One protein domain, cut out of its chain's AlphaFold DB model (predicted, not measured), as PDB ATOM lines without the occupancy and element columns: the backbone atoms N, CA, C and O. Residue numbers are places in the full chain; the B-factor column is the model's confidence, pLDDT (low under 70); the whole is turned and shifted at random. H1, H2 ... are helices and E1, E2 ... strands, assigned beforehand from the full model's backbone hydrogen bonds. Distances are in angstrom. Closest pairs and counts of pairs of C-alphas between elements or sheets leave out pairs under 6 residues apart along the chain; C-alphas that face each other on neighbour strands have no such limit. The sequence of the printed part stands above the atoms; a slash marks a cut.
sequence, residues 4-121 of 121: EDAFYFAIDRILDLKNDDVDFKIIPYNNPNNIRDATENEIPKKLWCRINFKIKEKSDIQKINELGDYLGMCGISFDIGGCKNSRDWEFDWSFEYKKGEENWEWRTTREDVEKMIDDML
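What this domain is: This is residues 4 to 121 of the 121 residues of an uncharacterized protein of bacterium (UniProt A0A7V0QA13). A twisted antiparallel sheet of four strands is covered on one side by three helices, H1, H2 and H3, side by side in a curved row with alternating directions. H3 lies along edge strand E3, while H1 and H2 only graze the sheet; residues 29 to 48 make a long loop beyond one end of E1 and E2. The 118 printed residues run H1 E1 E2 H2 E3 E4 H3, with sheet order E1 E2 E4 E3, class mixed. The whole is compact, radius of gyration of the C-alphas 14.1 A, spanning 38 by 32 by 29 A.

How they stand to each other: H1, residues 4 to 16, only grazes the sheet, with residues 7 to 15. E1, residues 23 to 28, and E2, residues 49 to 54, form a hairpin, with N 27 and O 50 2.8 A apart. H2, residues 58 to 73, only just touches H1, with 3 pairs of C-alphas within 8 A, closest Ala 10 and Leu 71 at 6.9 A. E3, residues 79 to 83, and E4, residues 86 to 91, form another hairpin, N 88 to O 81 2.8 A; E4 neighbours E2, antiparallel, N 51 to O 89 2.8 A. E2, H2 and E3 form a split strand-helix-strand unit, two strands running the same way with E4 between them; its crossover is right-handed. H3, residues 104 to 119, touches H2, the closest C-alphas being Asp 69 and Arg 107 at 5.6 A, at a shallow tilt of 23 degrees, opposite ways. It is over E3 at a height over the sheet of 9.9 A. Every O i to N i+4 pair is within hydrogen-bond range in H1, H2 and H3.

Where its parts are: H1 begins at C-alpha 4 (32.031, -96.802, 51.087) and spans 18.7 A. H2 spans 22.8 A. H3 spans 22.6 A and ends at C-alpha 119 (22.353, -108.851, 81.769).

The domain as a whole: The printed part has no cut. The links E1 to E2 and E4 to H3 are long. Residues 30 to 35, 100 and 120 to 121 have pLDDT under 70.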
ATOM      1  N   GLU A   4      30.971 -95.819  51.356       94.31
ATOM      2  CA  GLU A   4      32.031 -96.802  51.087       94.31
ATOM      3  C   GLU A   4      33.338 -96.423  51.790       94.31
ATOM      4  O   GLU A   4      33.950 -97.259  52.448       94.31
ATOM      5  N   ASP A   5      33.736 -95.153  51.722       94.81
ATOM      6  CA  ASP A   5      34.906 -94.649  52.441       94.81
ATOM      7  C   ASP A   5      34.738 -94.837  53.962       94.81
ATOM      8  O   ASP A   5      35.699 -95.176  54.647       94.81
ATOM      9  N   ALA A   6      33.524 -94.632  54.492       94.94
ATOM     10  CA  ALA A   6      33.210 -94.828  55.908       94.94
ATOM     11  C   ALA A   6      33.279 -96.300  56.320       94.94
ATOM     12  O   ALA A   6      33.786 -96.611  57.397       94.94
ATOM     13  N   PHE A   7      32.836 -97.207  55.447       96.44
ATOM     14  CA  PHE A   7      33.020 -98.643  55.630       96.44
ATOM     15  C   PHE A   7      34.508 -98.999  55.715       96.44
ATOM     16  O   PHE A   7      34.925 -99.622  56.688       96.44
ATOM     17  N   TYR A   8      35.328 -98.572  54.747       97.50
ATOM     18  CA  TYR A   8      36.763 -98.884  54.768       97.50
ATOM     19  C   TYR A   8      37.464 -98.266  55.977       97.50
ATOM     20  O   TYR A   8      38.264 -98.938  56.618       97.50
ATOM     21  N   PHE A   9      37.097 -97.040  56.351       96.31
ATOM     22  CA  PHE A   9      37.569 -96.419  57.582       96.31
ATOM     23  C   PHE A   9      37.229 -97.267  58.817       96.31
ATOM     24  O   PHE A   9      38.110 -97.533  59.631       96.31
ATOM     25  N   ALA A  10      35.985 -97.738  58.949       96.56
ATOM     26  CA  ALA A  10      35.580 -98.593  60.063       96.56
ATOM     27  C   ALA A  10      36.355 -99.921  60.082       96.56
ATOM     28  O   ALA A  10      36.835-100.332  61.138       96.56
ATOM     29  N   ILE A  11      36.543-100.559  58.921       97.88
ATOM     30  CA  ILE A  11      37.353-101.777  58.792       97.88
ATOM     31  C   ILE A  11      38.801-101.524  59.214       97.88
ATOM     32  O   ILE A  11      39.344-102.316  59.982       97.88
ATOM     33  N   ASP A  12      39.414-100.420  58.787       97.56
ATOM     34  CA  ASP A  12      40.779-100.066  59.185       97.56
ATOM     35  C   ASP A  12      40.896 -99.900  60.705       97.56
ATOM     36  O   ASP A  12      41.845-100.396  61.308       97.56
ATOM     37  N   ARG A  13      39.915 -99.256  61.356       96.44
ATOM     38  CA  ARG A  13      39.903 -99.133  62.824       96.44
ATOM     39  C   ARG A  13      39.688-100.481  63.528       96.44
ATOM     40  O   ARG A  13      40.295-100.727  64.563       96.44
ATOM     41  N   ILE A  14      38.868-101.376  62.971       97.06
ATOM     42  CA  ILE A  14      38.703-102.745  63.493       97.06
ATOM     43  C   ILE A  14      40.012-103.532  63.360       97.06
ATOM     44  O   ILE A  14      40.376-104.287  64.258       97.06
ATOM     45  N   LEU A  15      40.742-103.361  62.255       96.25
ATOM     46  CA  LEU A  15      42.039-104.004  62.052       96.25
ATOM     47  C   LEU A  15      43.078-103.568  63.090       96.25
ATOM     48  O   LEU A  15      43.893-104.405  63.482       96.25
ATOM     49  N   ASP A  16      43.000-102.333  63.591       94.94
ATOM     50  CA  ASP A  16      43.874-101.847  64.662       94.94
ATOM     51  C   ASP A  16      43.686-102.630  65.975       94.94
ATOM     52  O   ASP A  16      44.669-102.847  66.682       94.94
ATOM     53  N   LEU A  17      42.492-103.178  66.249       92.62
ATOM     54  CA  LEU A  17      42.247-104.006  67.441       92.62
ATOM     55  C   LEU A  17      43.079-105.298  67.469       92.62
ATOM     56  O   LEU A  17      43.286-105.873  68.538       92.62
ATOM     57  N   LYS A  18      43.610-105.755  66.322       89.12
ATOM     58  CA  LYS A  18      44.564-106.878  66.305       89.12
ATOM     59  C   LYS A  18      45.849-106.546  67.056       89.12
ATOM     60  O   LYS A  18      46.447-107.442  67.644       89.12
ATOM     61  N   ASN A  19      46.278-105.284  67.025       88.31
ATOM     62  CA  ASN A  19      47.472-104.844  67.745       88.31
ATOM     63  C   ASN A  19      47.253-104.869  69.265       88.31
ATOM     64  O   ASN A  19      48.214-105.015  70.014       88.31
ATOM     65  N   ASP A  20      45.992-104.808  69.696       87.56
ATOM     66  CA  ASP A  20      45.578-104.867  71.097       87.56
ATOM     67  C   ASP A  20      45.196-106.287  71.553       87.56
ATOM     68  O   ASP A  20      44.560-106.440  72.598       87.56
ATOM     69  N   ASP A  21      45.573-107.318  70.788       91.88
ATOM     70  CA  ASP A  21      45.271-108.735  71.039       91.88
ATOM     71  C   ASP A  21      43.763-109.060  71.099       91.88
ATOM     72  O   ASP A  21      43.354-110.016  71.751       91.88
ATOM     73  N   VAL A  22      42.901-108.306  70.413       94.81
ATOM     74  CA  VAL A  22      41.475-108.668  70.308       94.81
ATOM     75  C   VAL A  22      41.273-109.659  69.160       94.81
ATOM     76  O   VAL A  22      41.599-109.387  68.001       94.81
ATOM     77  N   ASP A  23      40.683-110.815  69.469       95.69
ATOM     78  CA  ASP A  23      40.380-111.855  68.484       95.69
ATOM     79  C   ASP A  23      39.096-111.516  67.715       95.69
ATOM     80  O   ASP A  23      38.021-111.401  68.306       95.69
ATOM     81  N   PHE A  24      39.157-111.455  66.382       97.25
ATOM     82  CA  PHE A  24      37.955-111.320  65.556       97.25
ATOM     83  C   PHE A  24      38.075-111.964  64.175       97.25
ATOM     84  O   PHE A  24      39.162-112.282  63.682       97.25
ATOM     85  N   LYS A  25      36.922-112.139  63.526       96.94
ATOM     86  CA  LYS A  25      36.799-112.591  62.137       96.94
ATOM     87  C   LYS A  25      35.874-111.669  61.356       96.94
ATOM     88  O   LYS A  25      34.790-111.346  61.825       96.94
ATOM     89  N   ILE A  26      36.280-111.331  60.136       96.31
ATOM     90  CA  ILE A  26      35.427-110.670  59.146       96.31
ATOM     91  C   ILE A  26      34.835-111.767  58.264       96.31
ATOM     92  O   ILE A  26      35.574-112.521  57.628       96.31
ATOM     93  N   ILE A  27      33.513-111.894  58.266       95.06
ATOM     94  CA  ILE A  27      32.776-112.954  57.579       95.06
ATOM     95  C   ILE A  27      31.910-112.296  56.500       95.06
ATOM     96  O   ILE A  27      30.860-111.743  56.827       95.06
ATOM     97  N   PRO A  28      32.320-112.332  55.219       93.50
ATOM     98  CA  PRO A  28      31.524-111.758  54.143       93.50
ATOM     99  C   PRO A  28      30.200-112.502  53.965       93.50
ATOM    100  O   PRO A  28      30.131-113.729  54.115       93.50
ATOM    101  N   TYR A  29      29.155-111.780  53.573       88.81
ATOM    102  CA  TYR A  29      27.870-112.368  53.205       88.81
ATOM    103  C   TYR A  29      27.960-112.979  51.798       88.81
ATOM    104  O   TYR A  29      27.473-112.448  50.806       88.81
ATOM    105  N   ASN A  30      28.618-114.138  51.711       68.81
ATOM    106  CA  ASN A  30      28.982-114.825  50.464       68.81
ATOM    107  C   ASN A  30      27.814-115.487  49.708       68.81
ATOM    108  O   ASN A  30      28.055-116.286  48.803       68.81
ATOM    109  N   ASN A  31      26.555-115.198  50.053       65.44
ATOM    110  CA  ASN A  31      25.410-115.789  49.364       65.44
ATOM    111  C   ASN A  31      24.628-114.741  48.556       65.44
ATOM    112  O   ASN A  31      23.674-114.152  49.069       65.44
ATOM    113  N   PRO A  32      24.989-114.513  47.280       56.47
ATOM    114  CA  PRO A  32      24.311-113.529  46.443       56.47
ATOM    115  C   PRO A  32      22.836-113.869  46.182       56.47
ATOM    116  O   PRO A  32      22.064-112.950  45.915       56.47
ATOM    117  N   ASN A  33      22.438-115.142  46.316       57.69
ATOM    118  CA  ASN A  33      21.133-115.649  45.878       57.69
ATOM    119  C   ASN A  33      20.009-115.540  46.924       57.69
ATOM    120  O   ASN A  33      18.849-115.676  46.554       57.69
ATOM    121  N   ASN A  34      20.323-115.294  48.201       59.44
ATOM    122  CA  ASN A  34      19.333-115.288  49.297       59.44
ATOM    123  C   ASN A  34      19.217-113.942  50.023       59.44
ATOM    124  O   ASN A  34      18.562-113.843  51.057       59.44
ATOM    125  N   ILE A  35      19.880-112.916  49.506       69.88
ATOM    126  CA  ILE A  35      19.957-111.603  50.134       69.88
ATOM    127  C   ILE A  35      19.382-110.606  49.140       69.88
ATOM    128  O   ILE A  35      19.722-110.660  47.956       69.88
ATOM    129  N   ARG A  36      18.514-109.709  49.608       82.69
ATOM    130  CA  ARG A  36      17.951-108.641  48.776       82.69
ATOM    131  C   ARG A  36      19.047-107.812  48.101       82.69
ATOM    132  O   ARG A  36      20.205-107.820  48.525       82.69
ATOM    133  N   ASP A  37      18.676-107.096  47.052       82.31
ATOM    134  CA  ASP A  37      19.577-106.114  46.466       82.31
ATOM    135  C   ASP A  37      19.757-104.923  47.409       82.31
ATOM    136  O   ASP A  37      18.872-104.597  48.214       82.31
ATOM    137  N   ALA A  38      20.937-104.312  47.325       83.19
ATOM    138  CA  ALA A  38      21.220-103.085  48.044       83.19
ATOM    139  C   ALA A  38      20.417-101.935  47.422       83.19
ATOM    140  O   ALA A  38      20.287-101.853  46.198       83.19
ATOM    141  N   THR A  39      19.887-101.046  48.255       87.50
ATOM    142  CA  THR A  39      19.287 -99.795  47.777       87.50
ATOM    143  C   THR A  39      20.377 -98.765  47.471       87.50
ATOM    144  O   THR A  39      21.520 -98.904  47.901       87.50
ATOM    145  N   GLU A  40      20.039 -97.699  46.741       85.44
ATOM    146  CA  GLU A  40      20.980 -96.608  46.419       85.44
ATOM    147  C   GLU A  40      21.570 -95.914  47.658       85.44
ATOM    148  O   GLU A  40      22.616 -95.273  47.581       85.44
ATOM    149  N   ASN A  41      20.903 -96.059  48.804       85.31
ATOM    150  CA  ASN A  41      21.320 -95.478  50.067       85.31
ATOM    151  C   ASN A  41      22.176 -96.434  50.903       85.31
ATOM    152  O   ASN A  41      22.609 -96.042  51.979       85.31
ATOM    153  N   GLU A  42      22.435 -97.661  50.468       91.31
ATOM    154  CA  GLU A  42      23.194 -98.656  51.231       91.31
ATOM    155  C   GLU A  42      24.623 -98.798  50.702       91.31
ATOM    156  O   GLU A  42      24.928 -98.449  49.561       91.31
ATOM    157  N   ILE A  43      25.522 -99.337  51.529       92.88
ATOM    158  CA  ILE A  43      26.831 -99.765  51.026       92.88
ATOM    159  C   ILE A  43      26.649-100.892  49.992       92.88
ATOM    160  O   ILE A  43      25.730-101.710  50.127       92.88
ATOM    161  N   PRO A  44      27.521-100.988  48.969       92.00
ATOM    162  CA  PRO A  44      27.438-102.048  47.977       92.00
ATOM    163  C   PRO A  44      27.392-103.431  48.624       92.00
ATOM    164  O   PRO A  44      28.229-103.756  49.462       92.00
ATOM    165  N   LYS A  45      26.490-104.291  48.145       89.88
ATOM    166  CA  LYS A  45      26.299-105.665  48.645       89.88
ATOM    167  C   LYS A  45      27.592-106.490  48.733       89.88
ATOM    168  O   LYS A  45      27.740-107.318  49.620       89.88
ATOM    169  N   LYS A  46      28.561-106.241  47.841       90.88
ATOM    170  CA  LYS A  46      29.892-106.886  47.860       90.88
ATOM    171  C   LYS A  46      30.718-106.584  49.121       90.88
ATOM    172  O   LYS A  46      31.689-107.288  49.372       90.88
ATOM    173  N   LEU A  47      30.377-105.522  49.849       93.62
ATOM    174  CA  LEU A  47      31.027-105.115  51.094       93.62
ATOM    175  C   LEU A  47      30.321-105.680  52.327       93.62
ATOM    176  O   LEU A  47      30.862-105.567  53.420       93.62
ATOM    177  N   TRP A  48      29.137-106.286  52.174       94.62
ATOM    178  CA  TRP A  48      28.365-106.740  53.321       94.62
ATOM    179  C   TRP A  48      29.091-107.858  54.065       94.62
ATOM    180  O   TRP A  48      29.491-108.872  53.477       94.62
ATOM    181  N   CYS A  49      29.258-107.682  55.370       95.44
ATOM    182  CA  CYS A  49      29.957-108.634  56.215       95.44
ATOM    183  C   CYS A  49      29.514-108.534  57.670       95.44
ATOM    184  O   CYS A  49      29.077-107.485  58.132       95.44
ATOM    185  N   ARG A  50      29.734-109.618  58.410       95.62
ATOM    186  CA  ARG A  50      29.664-109.626  59.868       95.62
ATOM    187  C   ARG A  50      31.061-109.661  60.465       95.62
ATOM    188  O   ARG A  50      31.889-110.480  60.059       95.62
ATOM    189  N   ILE A  51      31.296-108.822  61.460       97.62
ATOM    190  CA  ILE A  51      32.488-108.834  62.300       97.62
ATOM    191  C   ILE A  51      32.138-109.601  63.570       97.62
ATOM    192  O   ILE A  51      31.301-109.156  64.344       97.62
ATOM    193  N   ASN A  52      32.748-110.764  63.767       97.50
ATOM    194  CA  ASN A  52      32.556-111.572  64.966       97.50
ATOM    195  C   ASN A  52      33.791-111.444  65.857       97.50
ATOM    196  O   ASN A  52      34.857-111.956  65.507       97.50
ATOM    197  N   PHE A  53      33.643-110.764  66.986       97.44
ATOM    198  CA  PHE A  53      34.648-110.655  68.035       97.44
ATOM    199  C   PHE A  53      34.500-111.817  69.009       97.44
ATOM    200  O   PHE A  53      33.387-112.160  69.410       97.44
ATOM    201  N   LYS A  54      35.620-112.401  69.426       96.56
ATOM    202  CA  LYS A  54      35.666-113.412  70.478       96.56
ATOM    203  C   LYS A  54      36.157-112.756  71.761       96.56
ATOM    204  O   LYS A  54      37.261-112.229  71.802       96.56
ATOM    205  N   ILE A  55      35.349-112.846  72.811       94.88
ATOM    206  CA  ILE A  55      35.673-112.265  74.111       94.88
ATOM    207  C   ILE A  55      36.476-113.282  74.924       94.88
ATOM    208  O   ILE A  55      35.973-114.366  75.241       94.88
ATOM    209  N   LYS A  56      37.728-112.949  75.241       93.50
ATOM    210  CA  LYS A  56      38.599-113.724  76.138       93.50
ATOM    211  C   LYS A  56      38.518-113.179  77.560       93.50
ATOM    212  O   LYS A  56      38.496-113.950  78.519       93.50
ATOM    213  N   GLU A  57      38.435-111.859  77.687       93.31
ATOM    214  CA  GLU A  57      38.415-111.143  78.960       93.31
ATOM    215  C   GLU A  57      37.607-109.840  78.881       93.31
ATOM    216  O   GLU A  57      37.239-109.369  77.808       93.31
ATOM    217  N   LYS A  58      37.311-109.237  80.040       89.88
ATOM    218  CA  LYS A  58      36.501-108.007  80.113       89.88
ATOM    219  C   LYS A  58      37.137-106.815  79.389       89.88
ATOM    220  O   LYS A  58      36.415-105.960  78.888       89.88
ATOM    221  N   SER A  59      38.465-106.759  79.325       93.19
ATOM    222  CA  SER A  59      39.216-105.741  78.578       93.19
ATOM    223  C   SER A  59      38.931-105.785  77.078       93.19
ATOM    224  O   SER A  59      38.969-104.735  76.444       93.19
ATOM    225  N   ASP A  60      38.600-106.948  76.507       94.56
ATOM    226  CA  ASP A  60      38.211-107.039  75.094       94.56
ATOM    227  C   ASP A  60      36.899-106.295  74.851       94.56
ATOM    228  O   ASP A  60      36.802-105.505  73.916       94.56
ATOM    229  N   ILE A  61      35.913-106.496  75.735       92.25
ATOM    230  CA  ILE A  61      34.615-105.808  75.671       92.25
ATOM    231  C   ILE A  61      34.831-104.296  75.731       92.25
ATOM    232  O   ILE A  61      34.286-103.567  74.908       92.25
ATOM    233  N   GLN A  62      35.666-103.828  76.662       92.19
ATOM    234  CA  GLN A  62      35.963-102.405  76.790       92.19
ATOM    235  C   GLN A  62      36.528-101.824  75.485       92.19
ATOM    236  O   GLN A  62      36.011-100.823  75.002       92.19
ATOM    237  N   LYS A  63      37.531-102.472  74.880       94.94
ATOM    238  CA  LYS A  63      38.144-102.011  73.620       94.94
ATOM    239  C   LYS A  63      37.152-102.007  72.454       94.94
ATOM    240  O   LYS A  63      37.139-101.075  71.653       94.94
ATOM    241  N   ILE A  64      36.317-103.043  72.358       95.25
ATOM    242  CA  ILE A  64      35.277-103.149  71.324       95.25
ATOM    243  C   ILE A  64      34.263-102.011  71.486       95.25
ATOM    244  O   ILE A  64      33.933-101.346  70.503       95.25
ATOM    245  N   ASN A  65      33.823-101.737  72.716       92.25
ATOM    246  CA  ASN A  65      32.864-100.674  73.006       92.25
ATOM    247  C   ASN A  65      33.456 -99.285  72.752       92.25
ATOM    248  O   ASN A  65      32.825 -98.480  72.074       92.25
ATOM    249  N   GLU A  66      34.688 -99.028  73.198       93.19
ATOM    250  CA  GLU A  66      35.401 -97.774  72.926       93.19
ATOM    251  C   GLU A  66      35.536 -97.517  71.418       93.19
ATOM    252  O   GLU A  66      35.307 -96.396  70.953       93.19
ATOM    253  N   LEU A  67      35.843 -98.555  70.628       95.62
ATOM    254  CA  LEU A  67      35.864 -98.433  69.174       95.62
ATOM    255  C   LEU A  67      34.464 -98.171  68.607       95.62
ATOM    256  O   LEU A  67      34.307 -97.305  67.747       95.62
ATOM    257  N   GLY A  68      33.447 -98.901  69.065       93.69
ATOM    258  CA  GLY A  68      32.065 -98.692  68.635       93.69
ATOM    259  C   GLY A  68      31.615 -97.251  68.875       93.69
ATOM    260  O   GLY A  68      31.069 -96.608  67.974       93.69
ATOM    261  N   ASP A  69      31.898 -96.715  70.059       90.69
ATOM    262  CA  ASP A  69      31.600 -95.335  70.441       90.69
ATOM    263  C   ASP A  69      32.330 -94.334  69.557       90.69
ATOM    264  O   ASP A  69      31.709 -93.404  69.039       90.69
ATOM    265  N   TYR A  70      33.620 -94.558  69.309       91.81
ATOM    266  CA  TYR A  70      34.397 -93.731  68.394       91.81
ATOM    267  C   TYR A  70      33.805 -93.721  66.974       91.81
ATOM    268  O   TYR A  70      33.666 -92.656  66.370       91.81
ATOM    269  N   LEU A  71      33.398 -94.881  66.447       92.62
ATOM    270  CA  LEU A  71      32.727 -94.969  65.146       92.62
ATOM    271  C   LEU A  71      31.375 -94.232  65.159       92.62
ATOM    272  O   LEU A  71      31.076 -93.497  64.217       92.62
ATOM    273  N   GLY A  72      30.611 -94.339  66.249       91.06
ATOM    274  CA  GLY A  72      29.368 -93.586  66.461       91.06
ATOM    275  C   GLY A  72      29.574 -92.070  66.448       91.06
ATOM    276  O   GLY A  72      28.848 -91.351  65.762       91.06
ATOM    277  N   MET A  73      30.619 -91.581  67.124       87.31
ATOM    278  CA  MET A  73      31.028 -90.170  67.077       87.31
ATOM    279  C   MET A  73      31.465 -89.741  65.672       87.31
ATOM    280  O   MET A  73      31.233 -88.605  65.272       87.31
ATOM    281  N   CYS A  74      32.038 -90.647  64.880       88.75
ATOM    282  CA  CYS A  74      32.355 -90.385  63.476       88.75
ATOM    283  C   CYS A  74      31.116 -90.383  62.560       88.75
ATOM    284  O   CYS A  74      31.266 -90.209  61.349       88.75
ATOM    285  N   GLY A  75      29.911 -90.573  63.105       91.69
ATOM    286  CA  GLY A  75      28.670 -90.623  62.345       91.69
ATOM    287  C   GLY A  75      28.441 -91.968  61.658       91.69
ATOM    288  O   GLY A  75      27.749 -91.995  60.643       91.69
ATOM    289  N   ILE A  76      29.001 -93.066  62.179       92.94
ATOM    290  CA  ILE A  76      28.812 -94.431  61.667       92.94
ATOM    291  C   ILE A  76      27.915 -95.230  62.621       92.94
ATOM    292  O   ILE A  76      28.193 -95.320  63.819       92.94
ATOM    293  N   SER A  77      26.879 -95.868  62.081       93.75
ATOM    294  CA  SER A  77      26.036 -96.823  62.808       93.75
ATOM    295  C   SER A  77      25.866 -98.122  62.024       93.75
ATOM    296  O   SER A  77      26.074 -98.170  60.812       93.75
ATOM    297  N   PHE A  78      25.561 -99.191  62.752       95.19
ATOM    298  CA  PHE A  78      25.423-100.559  62.259       95.19
ATOM    299  C   PHE A  78      24.716-101.397  63.326       95.19
ATOM    300  O   PHE A  78      24.742-101.034  64.509       95.19
ATOM    301  N   ASP A  79      24.135-102.522  62.921       94.25
ATOM    302  CA  ASP A  79      23.517-103.449  63.861       94.25
ATOM    303  C   ASP A  79      24.575-104.162  64.710       94.25
ATOM    304  O   ASP A  79      25.654-104.546  64.241       94.25
ATOM    305  N   ILE A  80      24.251-104.328  65.991       93.88
ATOM    306  CA  ILE A  80      25.085-105.016  66.973       93.88
ATOM    307  C   ILE A  80      24.309-106.160  67.616       93.88
ATOM    308  O   ILE A  80      23.097-106.091  67.821       93.88
ATOM    309  N   GLY A  81      25.030-107.211  67.972       92.69
ATOM    310  CA  GLY A  81      24.507-108.359  68.690       92.69
ATOM    311  C   GLY A  81      25.628-109.150  69.345       92.69
ATOM    312  O   GLY A  81      26.754-108.676  69.508       92.69
ATOM    313  N   GLY A  82      25.329-110.388  69.719       90.62
ATOM    314  CA  GLY A  82      26.325-111.303  70.259       90.62
ATOM    315  C   GLY A  82      25.784-112.185  71.372       90.62
ATOM    316  O   GLY A  82      24.581-112.396  71.511       90.62
ATOM    317  N   CYS A  83      26.709-112.738  72.151       88.88
ATOM    318  CA  CYS A  83      26.416-113.577  73.308       88.88
ATOM    319  C   CYS A  83      27.551-113.476  74.344       88.88
ATOM    320  O   CYS A  83      28.464-112.667  74.209       88.88
ATOM    321  N   LYS A  84      27.547-114.331  75.372       84.56
ATOM    322  CA  LYS A  84      28.506-114.275  76.496       84.56
ATOM    323  C   LYS A  84      29.970-114.139  76.116       84.56
ATOM    324  O   LYS A  84      30.710-113.424  76.778       84.56
ATOM    325  N   ASN A  85      30.379-114.848  75.073       91.25
ATOM    326  CA  ASN A  85      31.775-114.922  74.660       91.25
ATOM    327  C   ASN A  85      31.987-114.337  73.258       91.25
ATOM    328  O   ASN A  85      33.016-114.610  72.635       91.25
ATOM    329  N   SER A  86      31.015-113.583  72.733       95.12
ATOM    330  CA  SER A  86      31.146-112.942  71.429       95.12
ATOM    331  C   SER A  86      30.401-111.622  71.324       95.12
ATOM    332  O   SER A  86      29.369-111.413  71.958       95.12
ATOM    333  N   ARG A  87      30.898-110.762  70.444       95.81
ATOM    334  CA  ARG A  87      30.151-109.622  69.916       95.81
ATOM    335  C   ARG A  87      30.084-109.740  68.408       95.81
ATOM    336  O   ARG A  87      31.031-110.218  67.786       95.81
ATOM    337  N   ASP A  88      28.966-109.334  67.842       96.00
ATOM    338  CA  ASP A  88      28.718-109.358  66.410       96.00
ATOM    339  C   ASP A  88      28.358-107.946  65.957       96.00
ATOM    340  O   ASP A  88      27.448-107.341  66.514       96.00
ATOM    341  N   TRP A  89      29.078-107.419  64.969       97.06
ATOM    342  CA  TRP A  89      28.705-106.194  64.259       97.06
ATOM    343  C   TRP A  89      28.337-106.547  62.824       97.06
ATOM    344  O   TRP A  89      29.090-107.257  62.152       97.06
ATOM    345  N   GLU A  90      27.205-106.051  62.343       95.88
ATOM    346  CA  GLU A  90      26.714-106.326  60.994       95.88
ATOM    347  C   GLU A  90      26.882-105.087  60.119       95.88
ATOM    348  O   GLU A  90      26.225-104.068  60.291       95.88
ATOM    349  N   PHE A  91      27.825-105.154  59.181       95.88
ATOM    350  CA  PHE A  91      28.043-104.098  58.202       95.88
ATOM    351  C   PHE A  91      27.307-104.510  56.938       95.88
ATOM    352  O   PHE A  91      27.879-105.163  56.066       95.88
ATOM    353  N   ASP A  92      26.022-104.191  56.869       92.94
ATOM    354  CA  ASP A  92      25.146-104.576  55.769       92.94
ATOM    355  C   ASP A  92      24.143-103.461  55.435       92.94
ATOM    356  O   ASP A  92      24.510-102.287  55.392       92.94
ATOM    357  N   TRP A  93      22.884-103.801  55.158       90.25
ATOM    358  CA  TRP A  93      21.830-102.819  54.947       90.25
ATOM    359  C   TRP A  93      21.570-101.901  56.148       90.25
ATOM    360  O   TRP A  93      21.013-100.821  55.952       90.25
ATOM    361  N   SER A  94      21.954-102.316  57.357       91.75
ATOM    362  CA  SER A  94      21.881-101.507  58.577       91.75
ATOM    363  C   SER A  94      23.013-100.475  58.685       91.75
ATOM    364  O   SER A  94      22.954 -99.580  59.527       91.75
ATOM    365  N   PHE A  95      24.043-100.564  57.833       95.00
ATOM    366  CA  PHE A  95      25.184 -99.656  57.881       95.00
ATOM    367  C   PHE A  95      24.796 -98.253  57.398       95.00
ATOM    368  O   PHE A  95      24.529 -98.015  56.209       95.00
ATOM    369  N   GLU A  96      24.846 -97.282  58.305       93.56
ATOM    370  CA  GLU A  96      24.641 -95.878  57.981       93.56
ATOM    371  C   GLU A  96      25.894 -95.043  58.214       93.56
ATOM    372  O   GLU A  96      26.725 -95.303  59.081       93.56
ATOM    373  N   TYR A  97      25.995 -93.979  57.419       92.62
ATOM    374  CA  TYR A  97      26.961 -92.918  57.634       92.62
ATOM    375  C   TYR A  97      26.267 -91.570  57.472       92.62
ATOM    376  O   TYR A  97      25.730 -91.274  56.398       92.62
ATOM    377  N   LYS A  98      26.302 -90.753  58.525       88.62
ATOM    378  CA  LYS A  98      25.829 -89.366  58.530       88.62
ATOM    379  C   LYS A  98      27.032 -88.443  58.652       88.62
ATOM    380  O   LYS A  98      27.658 -88.311  59.698       88.62
ATOM    381  N   LYS A  99      27.406 -87.850  57.520       78.88
ATOM    382  CA  LYS A  99      28.660 -87.112  57.354       78.88
ATOM    383  C   LYS A  99      28.788 -85.959  58.353       78.88
ATOM    384  O   LYS A  99      28.163 -84.921  58.170       78.88
ATOM    385  N   GLY A 100      29.709 -86.106  59.307       64.50
ATOM    386  CA  GLY A 100      30.105 -85.033  60.226       64.50
ATOM    387  C   GLY A 100      29.087 -84.725  61.323       64.50
ATOM    388  O   GLY A 100      29.224 -83.701  61.984       64.50
ATOM    389  N   GLU A 101      28.088 -85.587  61.514       73.06
ATOM    390  CA  GLU A 101      27.150 -85.488  62.628       73.06
ATOM    391  C   GLU A 101      27.599 -86.460  63.719       73.06
ATOM    392  O   GLU A 101      27.377 -87.667  63.621       73.06
ATOM    393  N   GLU A 102      28.255 -85.928  64.753       73.94
ATOM    394  CA  GLU A 102      28.435 -86.668  66.002       73.94
ATOM    395  C   GLU A 102      27.057 -87.058  66.534       73.94
ATOM    396  O   GLU A 102      26.197 -86.197  66.738       73.94
ATOM    397  N   ASN A 103      26.841 -88.351  66.762       73.50
ATOM    398  CA  ASN A 103      25.545 -88.844  67.198       73.50
ATOM    399  C   ASN A 103      25.636 -89.540  68.559       73.50
ATOM    400  O   ASN A 103      25.960 -90.724  68.672       73.50
ATOM    401  N   TRP A 104      25.314 -88.777  69.602       76.12
ATOM    402  CA  TRP A 104      25.296 -89.253  70.983       76.12
ATOM    403  C   TRP A 104      24.166 -90.254  71.261       76.12
ATOM    404  O   TRP A 104      24.335 -91.130  72.101       76.12
ATOM    405  N   GLU A 105      23.039 -90.180  70.544       78.12
ATOM    406  CA  GLU A 105      21.919 -91.122  70.721       78.12
ATOM    407  C   GLU A 105      22.295 -92.539  70.279       78.12
ATOM    408  O   GLU A 105      21.889 -93.524  70.899       78.12
ATOM    409  N   TRP A 106      23.113 -92.654  69.230       75.62
ATOM    410  CA  TRP A 106      23.635 -93.940  68.764       75.62
ATOM    411  C   TRP A 106      24.580 -94.582  69.767       75.62
ATOM    412  O   TRP A 106      24.535 -95.796  69.959       75.62
ATOM    413  N   ARG A 107      25.393 -93.767  70.444       76.19
ATOM    414  CA  ARG A 107      26.206 -94.232  71.566       76.19
ATOM    415  C   ARG A 107      25.322 -94.771  72.691       76.19
ATOM    416  O   ARG A 107      25.506 -95.913  73.091       76.19
ATOM    417  N   THR A 108      24.335 -93.999  73.146       78.50
ATOM    418  CA  THR A 108      23.429 -94.432  74.225       78.50
ATOM    419  C   THR A 108      22.702 -95.729  73.867       78.50
ATOM    420  O   THR A 108      22.655 -96.656  74.666       78.50
ATOM    421  N   THR A 109      22.197 -95.834  72.635       78.69
ATOM    422  CA  THR A 109      21.502 -97.043  72.164       78.69
ATOM    423  C   THR A 109      22.431 -98.261  72.158       78.69
ATOM    424  O   THR A 109      22.009 -99.361  72.511       78.69
ATOM    425  N   ARG A 110      23.711 -98.083  71.798       81.00
ATOM    426  CA  ARG A 110      24.720 -99.145  71.888       81.00
ATOM    427  C   ARG A 110      24.982 -99.553  73.333       81.00
ATOM    428  O   ARG A 110      24.985-100.747  73.611       81.00
ATOM    429  N   GLU A 111      25.172 -98.590  74.234       83.38
ATOM    430  CA  GLU A 111      25.367 -98.852  75.667       83.38
ATOM    431  C   GLU A 111      24.185 -99.651  76.256       83.38
ATOM    432  O   GLU A 111      24.401-100.606  77.006       83.38
ATOM    433  N   ASP A 112      22.947 -99.331  75.861       84.44
ATOM    434  CA  ASP A 112      21.742-100.052  76.291       84.44
ATOM    435  C   ASP A 112      21.712-101.503  75.783       84.44
ATOM    436  O   ASP A 112      21.439-102.427  76.556       84.44
ATOM    437  N   VAL A 113      22.020-101.734  74.502       82.19
ATOM    438  CA  VAL A 113      22.059-103.091  73.929       82.19
ATOM    439  C   VAL A 113      23.208-103.910  74.521       82.19
ATOM    440  O   VAL A 113      23.010-105.077  74.846       82.19
ATOM    441  N   GLU A 114      24.383-103.316  74.727       83.88
ATOM    442  CA  GLU A 114      25.515-103.973  75.392       83.88
ATOM    443  C   GLU A 114      25.154-104.405  76.813       83.88
ATOM    444  O   GLU A 114      25.403-105.547  77.205       83.88
ATOM    445  N   LYS A 115      24.469-103.534  77.560       85.12
ATOM    446  CA  LYS A 115      23.957-103.876  78.884       85.12
ATOM    447  C   LYS A 115      22.955-105.028  78.827       85.12
ATOM    448  O   LYS A 115      23.015-105.918  79.666       85.12
ATOM    449  N   MET A 116      22.061-105.051  77.836       83.75
ATOM    450  CA  MET A 116      21.144-106.180  77.642       83.75
ATOM    451  C   MET A 116      21.893-107.484  77.337       83.75
ATOM    452  O   MET A 116      21.531-108.526  77.881       83.75
ATOM    453  N   ILE A 117      22.932-107.439  76.495       82.19
ATOM    454  CA  ILE A 117      23.767-108.609  76.191       82.19
ATOM    455  C   ILE A 117      24.437-109.133  77.469       82.19
ATOM    456  O   ILE A 117      24.473-110.347  77.672       82.19
ATOM    457  N   ASP A 118      24.923-108.240  78.334       82.12
ATOM    458  CA  ASP A 118      25.571-108.598  79.600       82.12
ATOM    459  C   ASP A 118      24.582-109.102  80.671       82.12
ATOM    460  O   ASP A 118      24.899-110.056  81.380       82.12
ATOM    461  N   ASP A 119      23.385-108.510  80.771       79.88
ATOM    462  CA  ASP A 119      22.353-108.851  81.769       79.88
ATOM    463  C   ASP A 119      21.620-110.175  81.458       79.88
ATOM    464  O   ASP A 119      21.020-110.786  82.345       79.88
ATOM    465  N   MET A 120      21.644-110.647  80.207       68.19
ATOM    466  CA  MET A 120      21.030-111.921  79.797       68.19
ATOM    467  C   MET A 120      21.867-113.169  80.175       68.19
ATOM    468  O   MET A 120      21.577-114.267  79.685       68.19
ATOM    469  N   LEU A 121      22.898-113.027  81.024       51.12
ATOM    470  CA  LEU A 121      23.961-114.019  81.287       51.12
ATOM    471  C   LEU A 121      24.385-114.154  82.755       51.12
ATOM    472  O   LEU A 121      25.183-115.099  83.013       51.12
TER     473      LEU A 121